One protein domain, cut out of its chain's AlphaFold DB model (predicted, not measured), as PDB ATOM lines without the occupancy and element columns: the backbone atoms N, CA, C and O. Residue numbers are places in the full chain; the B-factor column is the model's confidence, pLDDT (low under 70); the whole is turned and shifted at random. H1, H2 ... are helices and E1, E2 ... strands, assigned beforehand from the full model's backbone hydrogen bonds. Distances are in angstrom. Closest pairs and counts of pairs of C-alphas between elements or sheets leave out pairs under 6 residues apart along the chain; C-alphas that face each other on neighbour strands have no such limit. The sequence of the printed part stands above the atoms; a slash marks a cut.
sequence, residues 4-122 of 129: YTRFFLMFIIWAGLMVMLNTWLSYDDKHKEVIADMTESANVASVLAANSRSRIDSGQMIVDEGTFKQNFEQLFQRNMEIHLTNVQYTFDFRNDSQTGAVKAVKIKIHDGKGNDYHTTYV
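This is residues 4 to 122 of the 129 residues of an uncharacterized protein of Sporolactobacillus shoreae (UniProt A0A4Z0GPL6). One very long helix, H1, sticks out as a free arm with residues 4 to 29, and its later part runs into a small head, where it and the shorter H2 cover one face of a three-stranded antiparallel sheet whose other face is bare. A small hairpin, E1 and E2, lies at the end of the head far from the arm. The 119 printed residues hold two named helices and five named strands in the order H1 E1 E2 H2 E3 E4 E5, a mixed class of helices and strands, with the sheet orders E3 - E4 - E5 and E1 - E2, both antiparallel. The whole is extended, with a radius of gyration of the C-alphas of 20.8 A, and spans 78 by 25 by 18 A, the arm adding much of the length.

Start at Tyr 4 and go along H1, residues 4 to 48, to its residues 37 to 48, which alone touch H2, residues 65 to 79; the closest C-alphas, of Ala 45 and Phe 72, are 5.2 A apart, and the two run opposite ways at a steep tilt of 41 degrees. Between them in the chain, E1, residues 50 to 56, and E2, residues 60 to 63, form an antiparallel hairpin, with N 51 and O 62 at 3.3 A, within hydrogen-bond range. Next look at E3, residues 88 to 95, E4, residues 102 to 110, and E5, residues 116 to 121: a meander, each strand the antiparallel neighbour of the one before. N 90 and O 108 are 2.9 A apart, and N 107 and O 119 are 2.9 A apart, both within hydrogen-bond range. H1 and H2 are on the same face of this sheet, two layers, helices over one face. H1 has a height over the sheet of 5.1 A, over E4 and E5, and runs slantwise to the strands, at 35 degrees to E4 on the local plane. H2 has a height over the sheet of 9.3 A, over E3 and E4. The closest C-alphas of E2 and E4, of Ile 62 and Val 102, are 5.9 A apart, while E1 and H2 are apart. In H1 and H2 every O i to N i+4 pair is within hydrogen-bond range.

Find C-alpha 4 at (-27.697, 17.930, -40.277); from there H1 runs 66.0 A to C-alpha 48 at (2.621, -26.524, -1.987). E1 is 11.5 A long, E2 9.4 A, H2 20.5 A, E3 22.9 A and E4 23.4 A; E5 runs 16.5 A to C-alpha 121 at (6.588, -13.655, -7.483).

The C-alphas of Tyr 4 and Arg 53, the two farthest apart, are 77.8 A apart. The printed part has no cut, and no link is long. Look for low confidence, pLDDT under 70, at residues 51 to 62, 81 to 83 and 98 to 101.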
ATOM      1  N   TYR A   4     -27.371  19.316 -40.623       84.94
ATOM      2  CA  TYR A   4     -27.697  17.930 -40.277       84.94
ATOM      3  C   TYR A   4     -26.600  16.936 -40.676       84.94
ATOM      4  O   TYR A   4     -26.269  16.042 -39.905       84.94
ATOM      5  N   THR A   5     -25.972  17.126 -41.840       86.50
ATOM      6  CA  THR A   5     -24.853  16.285 -42.295       86.50
ATOM      7  C   THR A   5     -23.639  16.428 -41.374       86.50
ATOM      8  O   THR A   5     -22.954  15.448 -41.106       86.50
ATOM      9  N   ARG A   6     -23.384  17.629 -40.836       87.00
ATOM     10  CA  ARG A   6     -22.298  17.867 -39.869       87.00
ATOM     11  C   ARG A   6     -22.565  17.195 -38.523       87.00
ATOM     12  O   ARG A   6     -21.678  16.519 -38.014       87.00
ATOM     13  N   PHE A   7     -23.774  17.338 -37.982       89.00
ATOM     14  CA  PHE A   7     -24.150  16.691 -36.721       89.00
ATOM     15  C   PHE A   7     -24.158  15.164 -36.827       89.00
ATOM     16  O   PHE A   7     -23.680  14.484 -35.923       89.00
ATOM     17  N   PHE A   8     -24.621  14.623 -37.953       91.75
ATOM     18  CA  PHE A   8     -24.597  13.186 -38.206       91.75
ATOM     19  C   PHE A   8     -23.164  12.628 -38.251       91.75
ATOM     20  O   PHE A   8     -22.877  11.610 -37.625       91.75
ATOM     21  N   LEU A   9     -22.235  13.329 -38.911       90.88
ATOM     22  CA  LEU A   9     -20.820  12.942 -38.925       90.88
ATOM     23  C   LEU A   9     -20.178  13.022 -37.531       90.88
ATOM     24  O   LEU A   9     -19.433  12.118 -37.156       90.88
ATOM     25  N   MET A  10     -20.491  14.053 -36.739       92.81
ATOM     26  CA  MET A  10     -20.014  14.158 -35.352       92.81
ATOM     27  C   MET A  10     -20.511  12.997 -34.484       92.81
ATOM     28  O   MET A  10     -19.742  12.462 -33.689       92.81
ATOM     29  N   PHE A  11     -21.762  12.569 -34.668       94.12
ATOM     30  CA  PHE A  11     -22.323  11.435 -33.939       94.12
ATOM     31  C   PHE A  11     -21.616  10.117 -34.278       94.12
ATOM     32  O   PHE A  11     -21.283   9.356 -33.374       94.12
ATOM     33  N   ILE A  12     -21.320   9.867 -35.558       94.00
ATOM     34  CA  ILE A  12     -20.581   8.666 -35.985       94.00
ATOM     35  C   ILE A  12     -19.176   8.643 -35.374       94.00
ATOM     36  O   ILE A  12     -18.744   7.611 -34.862       94.00
ATOM     37  N   ILE A  13     -18.476   9.781 -35.390       93.06
ATOM     38  CA  ILE A  13     -17.135   9.895 -34.802       93.06
ATOM     39  C   ILE A  13     -17.189   9.641 -33.290       93.06
ATOM     40  O   ILE A  13     -16.371   8.891 -32.762       93.06
ATOM     41  N   TRP A  14     -18.171  10.222 -32.600       94.19
ATOM     42  CA  TRP A  14     -18.361  10.022 -31.164       94.19
ATOM     43  C   TRP A  14     -18.688   8.564 -30.814       94.19
ATOM     44  O   TRP A  14     -18.086   8.005 -29.898       94.19
ATOM     45  N   ALA A  15     -19.579   7.920 -31.571       92.31
ATOM     46  CA  ALA A  15     -19.913   6.511 -31.380       92.31
ATOM     47  C   ALA A  15     -18.693   5.603 -31.614       92.31
ATOM     48  O   ALA A  15     -18.447   4.691 -30.826       92.31
ATOM     49  N   GLY A  16     -17.886   5.884 -32.644       92.25
ATOM     50  CA  GLY A  16     -16.636   5.164 -32.905       92.25
ATOM     51  C   GLY A  16     -15.621   5.307 -31.766       92.25
ATOM     52  O   GLY A  16     -15.054   4.311 -31.321       92.25
ATOM     53  N   LEU A  17     -15.452   6.525 -31.239       92.19
ATOM     54  CA  LEU A  17     -14.619   6.791 -30.059       92.19
ATOM     55  C   LEU A  17     -15.108   6.022 -28.828       92.19
ATOM     56  O   LEU A  17     -14.298   5.425 -28.124       92.19
ATOM     57  N   MET A  18     -16.420   5.987 -28.589       89.75
ATOM     58  CA  MET A  18     -16.995   5.234 -27.474       89.75
ATOM     59  C   MET A  18     -16.731   3.733 -27.591       89.75
ATOM     60  O   MET A  18     -16.326   3.115 -26.609       89.75
ATOM     61  N   VAL A  19     -16.905   3.139 -28.774       88.62
ATOM     62  CA  VAL A  19     -16.600   1.715 -28.985       88.62
ATOM     63  C   VAL A  19     -15.117   1.437 -28.733       88.62
ATOM     64  O   VAL A  19     -14.793   0.493 -28.019       88.62
ATOM     65  N   MET A  20     -14.226   2.287 -29.250       82.75
ATOM     66  CA  MET A  20     -12.778   2.131 -29.081       82.75
ATOM     67  C   MET A  20     -12.328   2.258 -27.615       82.75
ATOM     68  O   MET A  20     -11.466   1.508 -27.167       82.75
ATOM     69  N   LEU A  21     -12.922   3.176 -26.847       81.00
ATOM     70  CA  LEU A  21     -12.629   3.322 -25.418       81.00
ATOM     71  C   LEU A  21     -13.097   2.105 -24.613       81.00
ATOM     72  O   LEU A  21     -12.363   1.621 -23.755       81.00
ATOM     73  N   ASN A  22     -14.291   1.582 -24.906       76.25
ATOM     74  CA  ASN A  22     -14.825   0.411 -24.208       76.25
ATOM     75  C   ASN A  22     -13.995  -0.851 -24.478       76.25
ATOM     76  O   ASN A  22     -13.737  -1.624 -23.556       76.25
ATOM     77  N   THR A  23     -13.546  -1.068 -25.719       78.19
ATOM     78  CA  THR A  23     -12.690  -2.221 -26.037       78.19
ATOM     79  C   THR A  23     -11.320  -2.117 -25.374       78.19
ATOM     80  O   THR A  23     -10.798  -3.132 -24.918       78.19
ATOM     81  N   TRP A  24     -10.759  -0.908 -25.277       76.69
ATOM     82  CA  TRP A  24      -9.484  -0.678 -24.602       76.69
ATOM     83  C   TRP A  24      -9.576  -0.900 -23.086       76.69
ATOM     84  O   TRP A  24      -8.755  -1.631 -22.536       76.69
ATOM     85  N   LEU A  25     -10.606  -0.359 -22.425       72.62
ATOM     86  CA  LEU A  25     -10.841  -0.590 -20.992       72.62
ATOM     87  C   LEU A  25     -11.038  -2.079 -20.686       72.62
ATOM     88  O   LEU A  25     -10.397  -2.617 -19.790       72.62
ATOM     89  N   SER A  26     -11.840  -2.777 -21.497       74.06
ATOM     90  CA  SER A  26     -12.051  -4.218 -21.324       74.06
ATOM     91  C   SER A  26     -10.767  -5.039 -21.499       74.06
ATOM     92  O   SER A  26     -10.640  -6.101 -20.892       74.06
ATOM     93  N   TYR A  27      -9.819  -4.585 -22.325       77.00
ATOM     94  CA  TYR A  27      -8.522  -5.247 -22.469       77.00
ATOM     95  C   TYR A  27      -7.655  -5.072 -21.215       77.00
ATOM     96  O   TYR A  27      -7.077  -6.047 -20.740       77.00
ATOM     97  N   ASP A  28      -7.597  -3.856 -20.668       80.69
ATOM     98  CA  ASP A  28      -6.834  -3.548 -19.453       80.69
ATOM     99  C   ASP A  28      -7.368  -4.318 -18.234       80.69
ATOM    100  O   ASP A  28      -6.590  -4.910 -17.483       80.69
ATOM    101  N   ASP A  29      -8.693  -4.396 -18.082       82.19
ATOM    102  CA  ASP A  29      -9.328  -5.148 -16.994       82.19
ATOM    103  C   ASP A  29      -8.999  -6.645 -17.073       82.19
ATOM    104  O   ASP A  29      -8.535  -7.231 -16.095       82.19
ATOM    105  N   LYS A  30      -9.128  -7.248 -18.264       82.44
ATOM    106  CA  LYS A  30      -8.760  -8.656 -18.489       82.44
ATOM    107  C   LYS A  30      -7.280  -8.913 -18.237       82.44
ATOM    108  O   LYS A  30      -6.917  -9.960 -17.713       82.44
ATOM    109  N   HIS A  31      -6.414  -7.973 -18.613       86.88
ATOM    110  CA  HIS A  31      -4.984  -8.113 -18.375       86.88
ATOM    111  C   HIS A  31      -4.672  -8.134 -16.876       86.88
ATOM    112  O   HIS A  31      -3.932  -9.002 -16.417       86.88
ATOM    113  N   LYS A  32      -5.273  -7.229 -16.096       88.25
ATOM    114  CA  LYS A  32      -5.102  -7.195 -14.636       88.25
ATOM    115  C   LYS A  32      -5.622  -8.458 -13.962       88.25
ATOM    116  O   LYS A  32      -4.958  -8.958 -13.062       88.25
ATOM    117  N   GLU A  33      -6.767  -8.965 -14.405       88.12
ATOM    118  CA  GLU A  33      -7.353 -10.206 -13.896       88.12
ATOM    119  C   GLU A  33      -6.409 -11.394 -14.112       88.12
ATOM    120  O   GLU A  33      -6.048 -12.076 -13.155       88.12
ATOM    121  N   VAL A  34      -5.872 -11.555 -15.327       90.50
ATOM    122  CA  VAL A  34      -4.884 -12.605 -15.623       90.50
ATOM    123  C   VAL A  34      -3.640 -12.474 -14.737       90.50
ATOM    124  O   VAL A  34      -3.167 -13.465 -14.183       90.50
ATOM    125  N   ILE A  35      -3.101 -11.264 -14.561       91.31
ATOM    126  CA  ILE A  35      -1.936 -11.040 -13.689       91.31
ATOM    127  C   ILE A  35      -2.257 -11.346 -12.214       91.31
ATOM    128  O   ILE A  35      -1.395 -11.865 -11.494       91.31
ATOM    129  N   ALA A  36      -3.476 -11.059 -11.755       90.94
ATOM    130  CA  ALA A  36      -3.928 -11.398 -10.408       90.94
ATOM    131  C   ALA A  36      -4.007 -12.921 -10.215       90.94
ATOM    132  O   ALA A  36      -3.417 -13.438  -9.264       90.94
ATOM    133  N   ASP A  37      -4.603 -13.646 -11.164       91.81
ATOM    134  CA  ASP A  37      -4.677 -15.109 -11.139       91.81
ATOM    135  C   ASP A  37      -3.296 -15.762 -11.194       91.81
ATOM    136  O   ASP A  37      -3.033 -16.740 -10.487       91.81
ATOM    137  N   MET A  38      -2.377 -15.207 -11.996       92.94
ATOM    138  CA  MET A  38      -0.974 -15.629 -12.005       92.94
ATOM    139  C   MET A  38      -0.343 -15.442 -10.622       92.94
ATOM    140  O   MET A  38       0.368 -16.319 -10.139       92.94
ATOM    141  N   THR A  39      -0.584 -14.307  -9.971       91.69
ATOM    142  CA  THR A  39       0.015 -13.999  -8.667       91.69
ATOM    143  C   THR A  39      -0.508 -14.934  -7.579       91.69
ATOM    144  O   THR A  39       0.285 -15.489  -6.816       91.69
ATOM    145  N   GLU A  40      -1.816 -15.185  -7.553       89.38
ATOM    146  CA  GLU A  40      -2.435 -16.101  -6.595       89.38
ATOM    147  C   GLU A  40      -1.983 -17.549  -6.822       89.38
ATOM    148  O   GLU A  40      -1.590 -18.252  -5.888       89.38
ATOM    149  N   SER A  41      -1.943 -17.985  -8.082       92.38
ATOM    150  CA  SER A  41      -1.475 -19.328  -8.437       92.38
ATOM    151  C   SER A  41      -0.011 -19.533  -8.051       92.38
ATOM    152  O   SER A  41       0.344 -20.595  -7.544       92.38
ATOM    153  N   ALA A  42       0.837 -18.516  -8.232       90.88
ATOM    154  CA  ALA A  42       2.237 -18.554  -7.809       90.88
ATOM    155  C   ALA A  42       2.380 -18.631  -6.285       90.88
ATOM    156  O   ALA A  42       3.201 -19.405  -5.788       90.88
ATOM    157  N   ASN A  43       1.561 -17.880  -5.548       88.50
ATOM    158  CA  ASN A  43       1.545 -17.915  -4.092       88.50
ATOM    159  C   ASN A  43       1.212 -19.324  -3.583       88.50
ATOM    160  O   ASN A  43       2.029 -19.958  -2.909       88.50
ATOM    161  N   VAL A  44       0.074 -19.878  -4.000       88.62
ATOM    162  CA  VAL A  44      -0.360 -21.215  -3.574       88.62
ATOM    163  C   VAL A  44       0.613 -22.301  -4.050       88.62
ATOM    164  O   VAL A  44       0.982 -23.177  -3.266       88.62
ATOM    165  N   ALA A  45       1.099 -22.234  -5.295       89.00
ATOM    166  CA  ALA A  45       2.085 -23.186  -5.809       89.00
ATOM    167  C   ALA A  45       3.388 -23.164  -5.001       89.00
ATOM    168  O   ALA A  45       3.965 -24.223  -4.759       89.00
ATOM    169  N   SER A  46       3.834 -21.990  -4.538       84.06
ATOM    170  CA  SER A  46       5.029 -21.870  -3.696       84.06
ATOM    171  C   SER A  46       4.861 -22.546  -2.336       84.06
ATOM    172  O   SER A  46       5.765 -23.247  -1.888       84.06
ATOM    173  N   VAL A  47       3.680 -22.419  -1.723       83.06
ATOM    174  CA  VAL A  47       3.354 -23.073  -0.450       83.06
ATOM    175  C   VAL A  47       3.275 -24.591  -0.614       83.06
ATOM    176  O   VAL A  47       3.737 -25.323   0.254       83.06
ATOM    177  N   LEU A  48       2.724 -25.084  -1.725       83.75
ATOM    178  CA  LEU A  48       2.621 -26.524  -1.987       83.75
ATOM    179  C   LEU A  48       3.962 -27.161  -2.366       83.75
ATOM    180  O   LEU A  48       4.218 -28.313  -2.024       83.75
ATOM    181  N   ALA A  49       4.817 -26.421  -3.069       82.00
ATOM    182  CA  ALA A  49       6.152 -26.866  -3.452       82.00
ATOM    183  C   ALA A  49       7.205 -26.641  -2.348       82.00
ATOM    184  O   ALA A  49       8.381 -26.964  -2.533       82.00
ATOM    185  N   ALA A  50       6.781 -26.117  -1.194       77.06
ATOM    186  CA  ALA A  50       7.585 -25.961   0.003       77.06
ATOM    187  C   ALA A  50       8.127 -27.301   0.505       77.06
ATOM    188  O   ALA A  50       7.377 -28.150   1.001       77.06
ATOM    189  N   ASN A  51       9.446 -27.485   0.477       64.81
ATOM    190  CA  ASN A  51      10.027 -28.655   1.114       64.81
ATOM    191  C   ASN A  51       9.993 -28.499   2.645       64.81
ATOM    192  O   ASN A  51      10.750 -27.731   3.239       64.81
ATOM    193  N   SER A  52       9.121 -29.274   3.296       55.47
ATOM    194  CA  SER A  52       8.958 -29.335   4.761       55.47
ATOM    195  C   SER A  52      10.263 -29.542   5.552       55.47
ATOM    196  O   SER A  52      10.317 -29.197   6.732       55.47
ATOM    197  N   ARG A  53      11.323 -30.068   4.919       50.56
ATOM    198  CA  ARG A  53      12.632 -30.323   5.545       50.56
ATOM    199  C   ARG A  53      13.628 -29.166   5.449       50.56
ATOM    200  O   ARG A  53      14.647 -29.219   6.127       50.56
ATOM    201  N   SER A  54      13.370 -28.145   4.635       51.69
ATOM    202  CA  SER A  54      14.330 -27.072   4.342       51.69
ATOM    203  C   SER A  54      13.910 -25.719   4.917       51.69
ATOM    204  O   SER A  54      14.086 -24.696   4.254       51.69
ATOM    205  N   ARG A  55      13.330 -25.688   6.125       54.31
ATOM    206  CA  ARG A  55      13.183 -24.438   6.892       54.31
ATOM    207  C   ARG A  55      14.584 -23.934   7.257       54.31
ATOM    208  O   ARG A  55      15.063 -24.160   8.361       54.31
ATOM    209  N   ILE A  56      15.273 -23.365   6.277       52.75
ATOM    210  CA  ILE A  56      16.537 -22.670   6.448       52.75
ATOM    211  C   ILE A  56      16.155 -21.273   6.930       52.75
ATOM    212  O   ILE A  56      15.239 -20.662   6.383       52.75
ATOM    213  N   ASP A  57      16.798 -20.859   8.017       49.22
ATOM    214  CA  ASP A  57      16.621 -19.609   8.758       49.22
ATOM    215  C   ASP A  57      15.912 -18.463   8.011       49.22
ATOM    216  O   ASP A  57      16.328 -18.035   6.935       49.22
ATOM    217  N   SER A  58      14.857 -17.948   8.652       51.22
ATOM    218  CA  SER A  58      14.154 -16.686   8.367       51.22
ATOM    219  C   SER A  58      13.956 -16.334   6.879       51.22
ATOM    220  O   SER A  58      14.788 -15.675   6.255       51.22
ATOM    221  N   GLY A  59      12.795 -16.696   6.320       53.81
ATOM    222  CA  GLY A  59      12.315 -16.147   5.043       53.81
ATOM    223  C   GLY A  59      12.866 -16.795   3.769       53.81
ATOM    224  O   GLY A  59      12.639 -16.266   2.685       53.81
ATOM    225  N   GLN A  60      13.561 -17.932   3.869       53.62
ATOM    226  CA  GLN A  60      14.102 -18.657   2.717       53.62
ATOM    227  C   GLN A  60      13.527 -20.076   2.641       53.62
ATOM    228  O   GLN A  60      13.545 -20.829   3.610       53.62
ATOM    229  N   MET A  61      13.010 -20.457   1.472       62.25
ATOM    230  CA  MET A  61      12.461 -21.792   1.226       62.25
ATOM    231  C   MET A  61      13.086 -22.394  -0.022       62.25
ATOM    232  O   MET A  61      13.184 -21.750  -1.069       62.25
ATOM    233  N   ILE A  62      13.495 -23.655   0.099       65.12
ATOM    234  CA  ILE A  62      13.833 -24.471  -1.059       65.12
ATOM    235  C   ILE A  62      12.510 -24.981  -1.618       65.12
ATOM    236  O   ILE A  62      11.784 -25.741  -0.970       65.12
ATOM    237  N   VAL A  63      12.185 -24.494  -2.807       71.75
ATOM    238  CA  VAL A  63      10.990 -24.876  -3.548       71.75
ATOM    239  C   VAL A  63      11.408 -25.925  -4.566       71.75
ATOM    240  O   VAL A  63      12.387 -25.729  -5.287       71.75
ATOM    241  N   ASP A  64      10.680 -27.035  -4.637       82.12
ATOM    242  CA  ASP A  64      10.862 -27.976  -5.740       82.12
ATOM    243  C   ASP A  64      10.305 -27.352  -7.029       82.12
ATOM    244  O   ASP A  64       9.094 -27.168  -7.172       82.12
ATOM    245  N   GLU A  65      11.188 -26.981  -7.961       85.62
ATOM    246  CA  GLU A  65      10.793 -26.264  -9.180       85.62
ATOM    247  C   GLU A  65       9.790 -27.054 -10.033       85.62
ATOM    248  O   GLU A  65       8.926 -26.457 -10.672       85.62
ATOM    249  N   GLY A  66       9.890 -28.389 -10.059       87.12
ATOM    250  CA  GLY A  66       8.965 -29.245 -10.805       87.12
ATOM    251  C   GLY A  66       7.557 -29.204 -10.216       87.12
ATOM    252  O   GLY A  66       6.586 -28.945 -10.927       87.12
ATOM    253  N   THR A  67       7.467 -29.373  -8.899       86.62
ATOM    254  CA  THR A  67       6.227 -29.298  -8.121       86.62
ATOM    255  C   THR A  67       5.610 -27.906  -8.216       86.62
ATOM    256  O   THR A  67       4.397 -27.783  -8.374       86.62
ATOM    257  N   PHE A  68       6.432 -26.850  -8.192       89.56
ATOM    258  CA  PHE A  68       5.959 -25.483  -8.398       89.56
ATOM    259  C   PHE A  68       5.316 -25.322  -9.774       89.56
ATOM    260  O   PHE A  68       4.181 -24.869  -9.850       89.56
ATOM    261  N   LYS A  69       6.016 -25.707 -10.852       92.81
ATOM    262  CA  LYS A  69       5.517 -25.569 -12.232       92.81
ATOM    263  C   LYS A  69       4.194 -26.304 -12.413       92.81
ATOM    264  O   LYS A  69       3.222 -25.712 -12.869       92.81
ATOM    265  N   GLN A  70       4.140 -27.564 -11.984       93.75
ATOM    266  CA  GLN A  70       2.942 -28.386 -12.114       93.75
ATOM    267  C   GLN A  70       1.755 -27.796 -11.340       93.75
ATOM    268  O   GLN A  70       0.663 -27.674 -11.894       93.75
ATOM    269  N   ASN A  71       1.960 -27.408 -10.078       92.12
ATOM    270  CA  ASN A  71       0.894 -26.822  -9.270       92.12
ATOM    271  C   ASN A  71       0.468 -25.458  -9.812       92.12
ATOM    272  O   ASN A  71      -0.725 -25.180  -9.860       92.12
ATOM    273  N   PHE A  72       1.416 -24.630 -10.256       93.50
ATOM    274  CA  PHE A  72       1.116 -23.342 -10.867       93.50
ATOM    275  C   PHE A  72       0.218 -23.516 -12.089       93.50
ATOM    276  O   PHE A  72      -0.827 -22.885 -12.158       93.50
ATOM    277  N   GLU A  73       0.596 -24.383 -13.033       93.50
ATOM    278  CA  GLU A  73      -0.171 -24.588 -14.264       93.50
ATOM    279  C   GLU A  73      -1.586 -25.100 -13.971       93.50
ATOM    280  O   GLU A  73      -2.547 -24.608 -14.557       93.50
ATOM    281  N   GLN A  74      -1.734 -26.034 -13.026       91.81
ATOM    282  CA  GLN A  74      -3.045 -26.552 -12.623       91.81
ATOM    283  C   GLN A  74      -3.916 -25.491 -11.942       91.81
ATOM    284  O   GLN A  74      -5.100 -25.368 -12.254       91.81
ATOM    285  N   LEU A  75      -3.344 -24.734 -11.003       91.44
ATOM    286  CA  LEU A  75      -4.057 -23.689 -10.269       91.44
ATOM    287  C   LEU A  75      -4.441 -22.541 -11.190       91.44
ATOM    288  O   LEU A  75      -5.589 -22.109 -11.158       91.44
ATOM    289  N   PHE A  76      -3.520 -22.118 -12.055       91.25
ATOM    290  CA  PHE A  76      -3.769 -21.061 -13.017       91.25
ATOM    291  C   PHE A  76      -4.885 -21.469 -13.975       91.25
ATOM    292  O   PHE A  76      -5.873 -20.757 -14.066       91.25
ATOM    293  N   GLN A  77      -4.819 -22.656 -14.587       88.50
ATOM    294  CA  GLN A  77      -5.885 -23.144 -15.474       88.50
ATOM    295  C   GLN A  77      -7.247 -23.277 -14.783       88.50
ATOM    296  O   GLN A  77      -8.272 -23.098 -15.434       88.50
ATOM    297  N   ARG A  78      -7.270 -23.614 -13.488       86.75
ATOM    298  CA  ARG A  78      -8.512 -23.734 -12.714       86.75
ATOM    299  C   ARG A  78      -9.099 -22.375 -12.339       86.75
ATOM    300  O   ARG A  78     -10.317 -22.241 -12.321       86.75
ATOM    301  N   ASN A  79      -8.247 -21.422 -11.972       81.81
ATOM    302  CA  ASN A  79      -8.666 -20.103 -11.506       81.81
ATOM    303  C   ASN A  79      -9.056 -19.184 -12.670       81.81
ATOM    304  O   ASN A  79      -9.887 -18.304 -12.485       81.81
ATOM    305  N   MET A  80      -8.511 -19.428 -13.864       76.44
ATOM    306  CA  MET A  80      -8.771 -18.629 -15.054       76.44
ATOM    307  C   MET A  80     -10.239 -18.742 -15.499       76.44
ATOM    308  O   MET A  80     -10.634 -19.682 -16.195       76.44
ATOM    309  N   GLU A  81     -11.053 -17.753 -15.137       65.75
ATOM    310  CA  GLU A  81     -12.422 -17.613 -15.652       65.75
ATOM    311  C   GLU A  81     -12.403 -17.211 -17.144       65.75
ATOM    312  O   GLU A  81     -13.261 -17.601 -17.941       65.75
ATOM    313  N   ILE A  82     -11.351 -16.502 -17.566       63.22
ATOM    314  CA  ILE A  82     -11.105 -16.120 -18.957       63.22
ATOM    315  C   ILE A  82     -10.383 -17.265 -19.677       63.22
ATOM    316  O   ILE A  82      -9.189 -17.466 -19.495       63.22
ATOM    317  N   HIS A  83     -11.068 -17.987 -20.565       67.25
ATOM    318  CA  HIS A  83     -10.468 -19.064 -21.366       67.25
ATOM    319  C   HIS A  83      -9.357 -18.564 -22.323       67.25
ATOM    320  O   HIS A  83      -9.602 -18.314 -23.510       67.25
ATOM    321  N   LEU A  84      -8.117 -18.422 -21.834       80.88
ATOM    322  CA  LEU A  84      -6.930 -18.312 -22.684       80.88
ATOM    323  C   LEU A  84      -6.724 -19.643 -23.420       80.88
ATOM    324  O   LEU A  84      -6.824 -20.728 -22.850       80.88
ATOM    325  N   THR A  85      -6.441 -19.563 -24.714       81.62
ATOM    326  CA  THR A  85      -6.263 -20.722 -25.602       81.62
ATOM    327  C   THR A  85      -4.801 -20.858 -26.002       81.62
ATOM    328  O   THR A  85      -4.162 -19.837 -26.234       81.62
ATOM    329  N   ASN A  86      -4.292 -22.085 -26.168       85.12
ATOM    330  CA  ASN A  86      -2.903 -22.374 -26.578       85.12
ATOM    331  C   ASN A  86      -1.851 -21.674 -25.699       85.12
ATOM    332  O   ASN A  86      -0.934 -21.028 -26.200       85.12
ATOM    333  N   VAL A  87      -2.027 -21.787 -24.384       89.19
ATOM    334  CA  VAL A  87      -1.189 -21.124 -23.385       89.19
ATOM    335  C   VAL A  87       0.186 -21.789 -23.309       89.19
ATOM    336  O   VAL A  87       0.278 -23.007 -23.159       89.19
ATOM    337  N   GLN A  88       1.249 -20.994 -23.388       92.00
ATOM    338  CA  GLN A  88       2.629 -21.428 -23.174       92.00
ATOM    339  C   GLN A  88       3.186 -20.776 -21.911       92.00
ATOM    340  O   GLN A  88       3.086 -19.561 -21.741       92.00
ATOM    341  N   TYR A  89       3.809 -21.581 -21.052       92.50
ATOM    342  CA  TYR A  89       4.368 -21.135 -19.779       92.50
ATOM    343  C   TYR A  89       5.893 -21.073 -19.849       92.50
ATOM    344  O   TYR A  89       6.549 -21.966 -20.383       92.50
ATOM    345  N   THR A  90       6.481 -20.021 -19.286       94.94
ATOM    346  CA  THR A  90       7.927 -19.918 -19.066       94.94
ATOM    347  C   THR A  90       8.194 -19.485 -17.635       94.94
ATOM    348  O   THR A  90       7.618 -18.508 -17.155       94.94
ATOM    349  N   PHE A  91       9.116 -20.186 -16.980       93.25
ATOM    350  CA  PHE A  91       9.500 -19.946 -15.595       93.25
ATOM    351  C   PHE A  91      11.004 -19.704 -15.503       93.25
ATOM    352  O   PHE A  91      11.788 -20.468 -16.064       93.25
ATOM    353  N   ASP A  92      11.393 -18.661 -14.778       92.75
ATOM    354  CA  ASP A  92      12.783 -18.316 -14.485       92.75
ATOM    355  C   ASP A  92      12.943 -18.177 -12.963       92.75
ATOM    356  O   ASP A  92      12.365 -17.279 -12.339       92.75
ATOM    357  N   PHE A  93      13.673 -19.128 -12.374       88.12
ATOM    358  CA  PHE A  93      13.913 -19.225 -10.938       88.12
ATOM    359  C   PHE A  93      15.225 -18.538 -10.593       88.12
ATOM    360  O   PHE A  93      16.295 -18.875 -11.102       88.12
ATOM    361  N   ARG A  94      15.144 -17.577  -9.679       85.88
ATOM    362  CA  ARG A  94      16.316 -16.926  -9.110       85.88
ATOM    363  C   ARG A  94      16.581 -17.503  -7.740       85.88
ATOM    364  O   ARG A  94      15.846 -17.202  -6.803       85.88
ATOM    365  N   ASN A  95      17.658 -18.268  -7.632       82.38
ATOM    366  CA  ASN A  95      18.054 -18.920  -6.392       82.38
ATOM    367  C   ASN A  95      19.159 -18.124  -5.687       82.38
ATOM    368  O   ASN A  95      19.960 -17.433  -6.323       82.38
ATOM    369  N   ASP A  96      19.198 -18.203  -4.363       77.38
ATOM    370  CA  ASP A  96      20.342 -17.769  -3.578       77.38
ATOM    371  C   ASP A  96      21.518 -18.722  -3.830       77.38
ATOM    372  O   ASP A  96      21.387 -19.938  -3.701       77.38
ATOM    373  N   SER A  97      22.673 -18.178  -4.205       72.00
ATOM    374  CA  SER A  97      23.857 -18.975  -4.536       72.00
ATOM    375  C   SER A  97      24.509 -19.652  -3.328       72.00
ATOM    376  O   SER A  97      25.321 -20.553  -3.520       72.00
ATOM    377  N   GLN A  98      24.187 -19.229  -2.104       69.00
ATOM    378  CA  GLN A  98      24.736 -19.773  -0.862       69.00
ATOM    379  C   GLN A  98      23.806 -20.819  -0.247       69.00
ATOM    380  O   GLN A  98      24.280 -21.849   0.225       69.00
ATOM    381  N   THR A  99      22.493 -20.570  -0.255       66.50
ATOM    382  CA  THR A  99      21.509 -21.446   0.406       66.50
ATOM    383  C   THR A  99      20.740 -22.348  -0.560       66.50
ATOM    384  O   THR A  99      20.103 -23.305  -0.125       66.50
ATOM    385  N   GLY A 100      20.774 -22.060  -1.867       68.19
ATOM    386  CA  GLY A 100      19.959 -22.744  -2.875       68.19
ATOM    387  C   GLY A 100      18.463 -22.422  -2.785       68.19
ATOM    388  O   GLY A 100      17.671 -23.011  -3.516       68.19
ATOM    389  N   ALA A 101      18.061 -21.503  -1.900       69.19
ATOM    390  CA  ALA A 101      16.668 -21.118  -1.716       69.19
ATOM    391  C   ALA A 101      16.159 -20.255  -2.876       69.19
ATOM    392  O   ALA A 101      16.897 -19.430  -3.416       69.19
ATOM    393  N   VAL A 102      14.881 -20.393  -3.225       74.81
ATOM    394  CA  VAL A 102      14.263 -19.576  -4.278       74.81
ATOM    395  C   VAL A 102      14.000 -18.169  -3.737       74.81
ATOM    396  O   VAL A 102      13.206 -17.990  -2.816       74.81
ATOM    397  N   LYS A 103      14.641 -17.154  -4.326       76.69
ATOM    398  CA  LYS A 103      14.421 -15.727  -4.019       76.69
ATOM    399  C   LYS A 103      13.256 -15.133  -4.789       76.69
ATOM    400  O   LYS A 103      12.558 -14.265  -4.279       76.69
ATOM    401  N   ALA A 104      13.102 -15.529  -6.046       83.69
ATOM    402  CA  ALA A 104      12.034 -15.037  -6.896       83.69
ATOM    403  C   ALA A 104      11.758 -16.019  -8.030       83.69
ATOM    404  O   ALA A 104      12.672 -16.683  -8.523       83.69
ATOM    405  N   VAL A 105      10.512 -16.035  -8.484       89.06
ATOM    406  CA  VAL A 105      10.088 -16.753  -9.682       89.06
ATOM    407  C   VAL A 105       9.493 -15.746 -10.649       89.06
ATOM    408  O   VAL A 105       8.486 -15.100 -10.357       89.06
ATOM    409  N   LYS A 106      10.117 -15.596 -11.814       92.75
ATOM    410  CA  LYS A 106       9.542 -14.832 -12.916       92.75
ATOM    411  C   LYS A 106       8.733 -15.775 -13.790       92.75
ATOM    412  O   LYS A 106       9.243 -16.790 -14.256       92.75
ATOM    413  N   ILE A 107       7.481 -15.410 -14.020       94.50
ATOM    414  CA  ILE A 107       6.512 -16.221 -14.747       94.50
ATOM    415  C   ILE A 107       6.071 -15.425 -15.963       94.50
ATOM    416  O   ILE A 107       5.709 -14.252 -15.843       94.50
ATOM    417  N   LYS A 108       6.123 -16.056 -17.133       94.81
ATOM    418  CA  LYS A 108       5.598 -15.505 -18.378       94.81
ATOM    419  C   LYS A 108       4.602 -16.471 -18.985       94.81
ATOM    420  O   LYS A 108       4.853 -17.677 -19.012       94.81
ATOM    421  N   ILE A 109       3.515 -15.915 -19.492       92.56
ATOM    422  CA  ILE A 109       2.472 -16.640 -20.195       92.56
ATOM    423  C   ILE A 109       2.272 -15.993 -21.557       92.56
ATOM    424  O   ILE A 109       2.047 -14.788 -21.634       92.56
ATOM    425  N   HIS A 110       2.340 -16.807 -22.605       92.00
ATOM    426  CA  HIS A 110       1.984 -16.416 -23.963       92.00
ATOM    427  C   HIS A 110       0.695 -17.131 -24.358       92.00
ATOM    428  O   HIS A 110       0.616 -18.355 -24.231       92.00
ATOM    429  N   ASP A 111      -0.317 -16.393 -24.810       89.25
ATOM    430  CA  ASP A 111      -1.545 -16.993 -25.332       89.25
ATOM    431  C   ASP A 111      -1.495 -17.176 -26.860       89.25
ATOM    432  O   ASP A 111      -0.728 -16.543 -27.581       89.25
ATOM    433  N   GLY A 112      -2.369 -18.029 -27.392       84.94
ATOM    434  CA  GLY A 112      -2.486 -18.260 -28.833       84.94
ATOM    435  C   GLY A 112      -3.016 -17.075 -29.643       84.94
ATOM    436  O   GLY A 112      -3.143 -17.195 -30.860       84.94
ATOM    437  N   LYS A 113      -3.366 -15.958 -28.995       84.62
ATOM    438  CA  LYS A 113      -3.801 -14.707 -29.632       84.62
ATOM    439  C   LYS A 113      -2.661 -13.686 -29.708       84.62
ATOM    440  O   LYS A 113      -2.875 -12.601 -30.246       84.62
ATOM    441  N   GLY A 114      -1.467 -14.037 -29.223       83.94
ATOM    442  CA  GLY A 114      -0.283 -13.186 -29.233       83.94
ATOM    443  C   GLY A 114      -0.198 -12.214 -28.055       83.94
ATOM    444  O   GLY A 114       0.574 -11.262 -28.137       83.94
ATOM    445  N   ASN A 115      -0.981 -12.411 -26.988       87.56
ATOM    446  CA  ASN A 115      -0.851 -11.624 -25.763       87.56
ATOM    447  C   ASN A 115       0.213 -12.230 -24.845       87.56
ATOM    448  O   ASN A 115       0.257 -13.447 -24.644       87.56
ATOM    449  N   ASP A 116       0.996 -11.348 -24.232       90.44
ATOM    450  CA  ASP A 116       2.006 -11.689 -23.239       90.44
ATOM    451  C   ASP A 116       1.594 -11.183 -21.858       90.44
ATOM    452  O   ASP A 116       1.277 -10.007 -21.674       90.44
ATOM    453  N   TYR A 117       1.671 -12.067 -20.868       91.50
ATOM    454  CA  TYR A 117       1.433 -11.761 -19.461       91.50
ATOM    455  C   TYR A 117       2.679 -12.113 -18.661       91.50
ATOM    456  O   TYR A 117       3.325 -13.137 -18.900       91.50
ATOM    457  N   HIS A 118       3.053 -11.259 -17.714       92.50
ATOM    458  CA  HIS A 118       4.275 -11.443 -16.946       92.50
ATOM    459  C   HIS A 118       4.113 -10.969 -15.508       92.50
ATOM    460  O   HIS A 118       3.700  -9.845 -15.253       92.50
ATOM    461  N   THR A 119       4.520 -11.812 -14.563       91.56
ATOM    462  CA  THR A 119       4.604 -11.443 -13.149       91.56
ATOM    463  C   THR A 119       5.918 -11.931 -12.550       91.56
ATOM    464  O   THR A 119       6.589 -12.817 -13.089       91.56
ATOM    465  N   THR A 120       6.337 -11.306 -11.456       90.25
ATOM    466  CA  THR A 120       7.463 -11.773 -10.644       90.25
ATOM    467  C   THR A 120       6.951 -12.002  -9.238       90.25
ATOM    468  O   THR A 120       6.575 -11.057  -8.550       90.25
ATOM    469  N   TYR A 121       6.948 -13.262  -8.828       86.25
ATOM    470  CA  TYR A 121       6.588 -13.655  -7.483       86.25
ATOM    471  C   TYR A 121       7.840 -13.679  -6.608       86.25
ATOM    472  O   TYR A 121       8.835 -14.323  -6.950       86.25
ATOM    473  N   VAL A 122       7.791 -12.972  -5.483       82.62
ATOM    474  CA  VAL A 122       8.814 -13.011  -4.436       82.62
ATOM    475  C   VAL A 122       8.172 -13.700  -3.236       82.62
ATOM    476  O   VAL A 122       7.232 -13.135  -2.673       82.62
TER     477      VAL A 122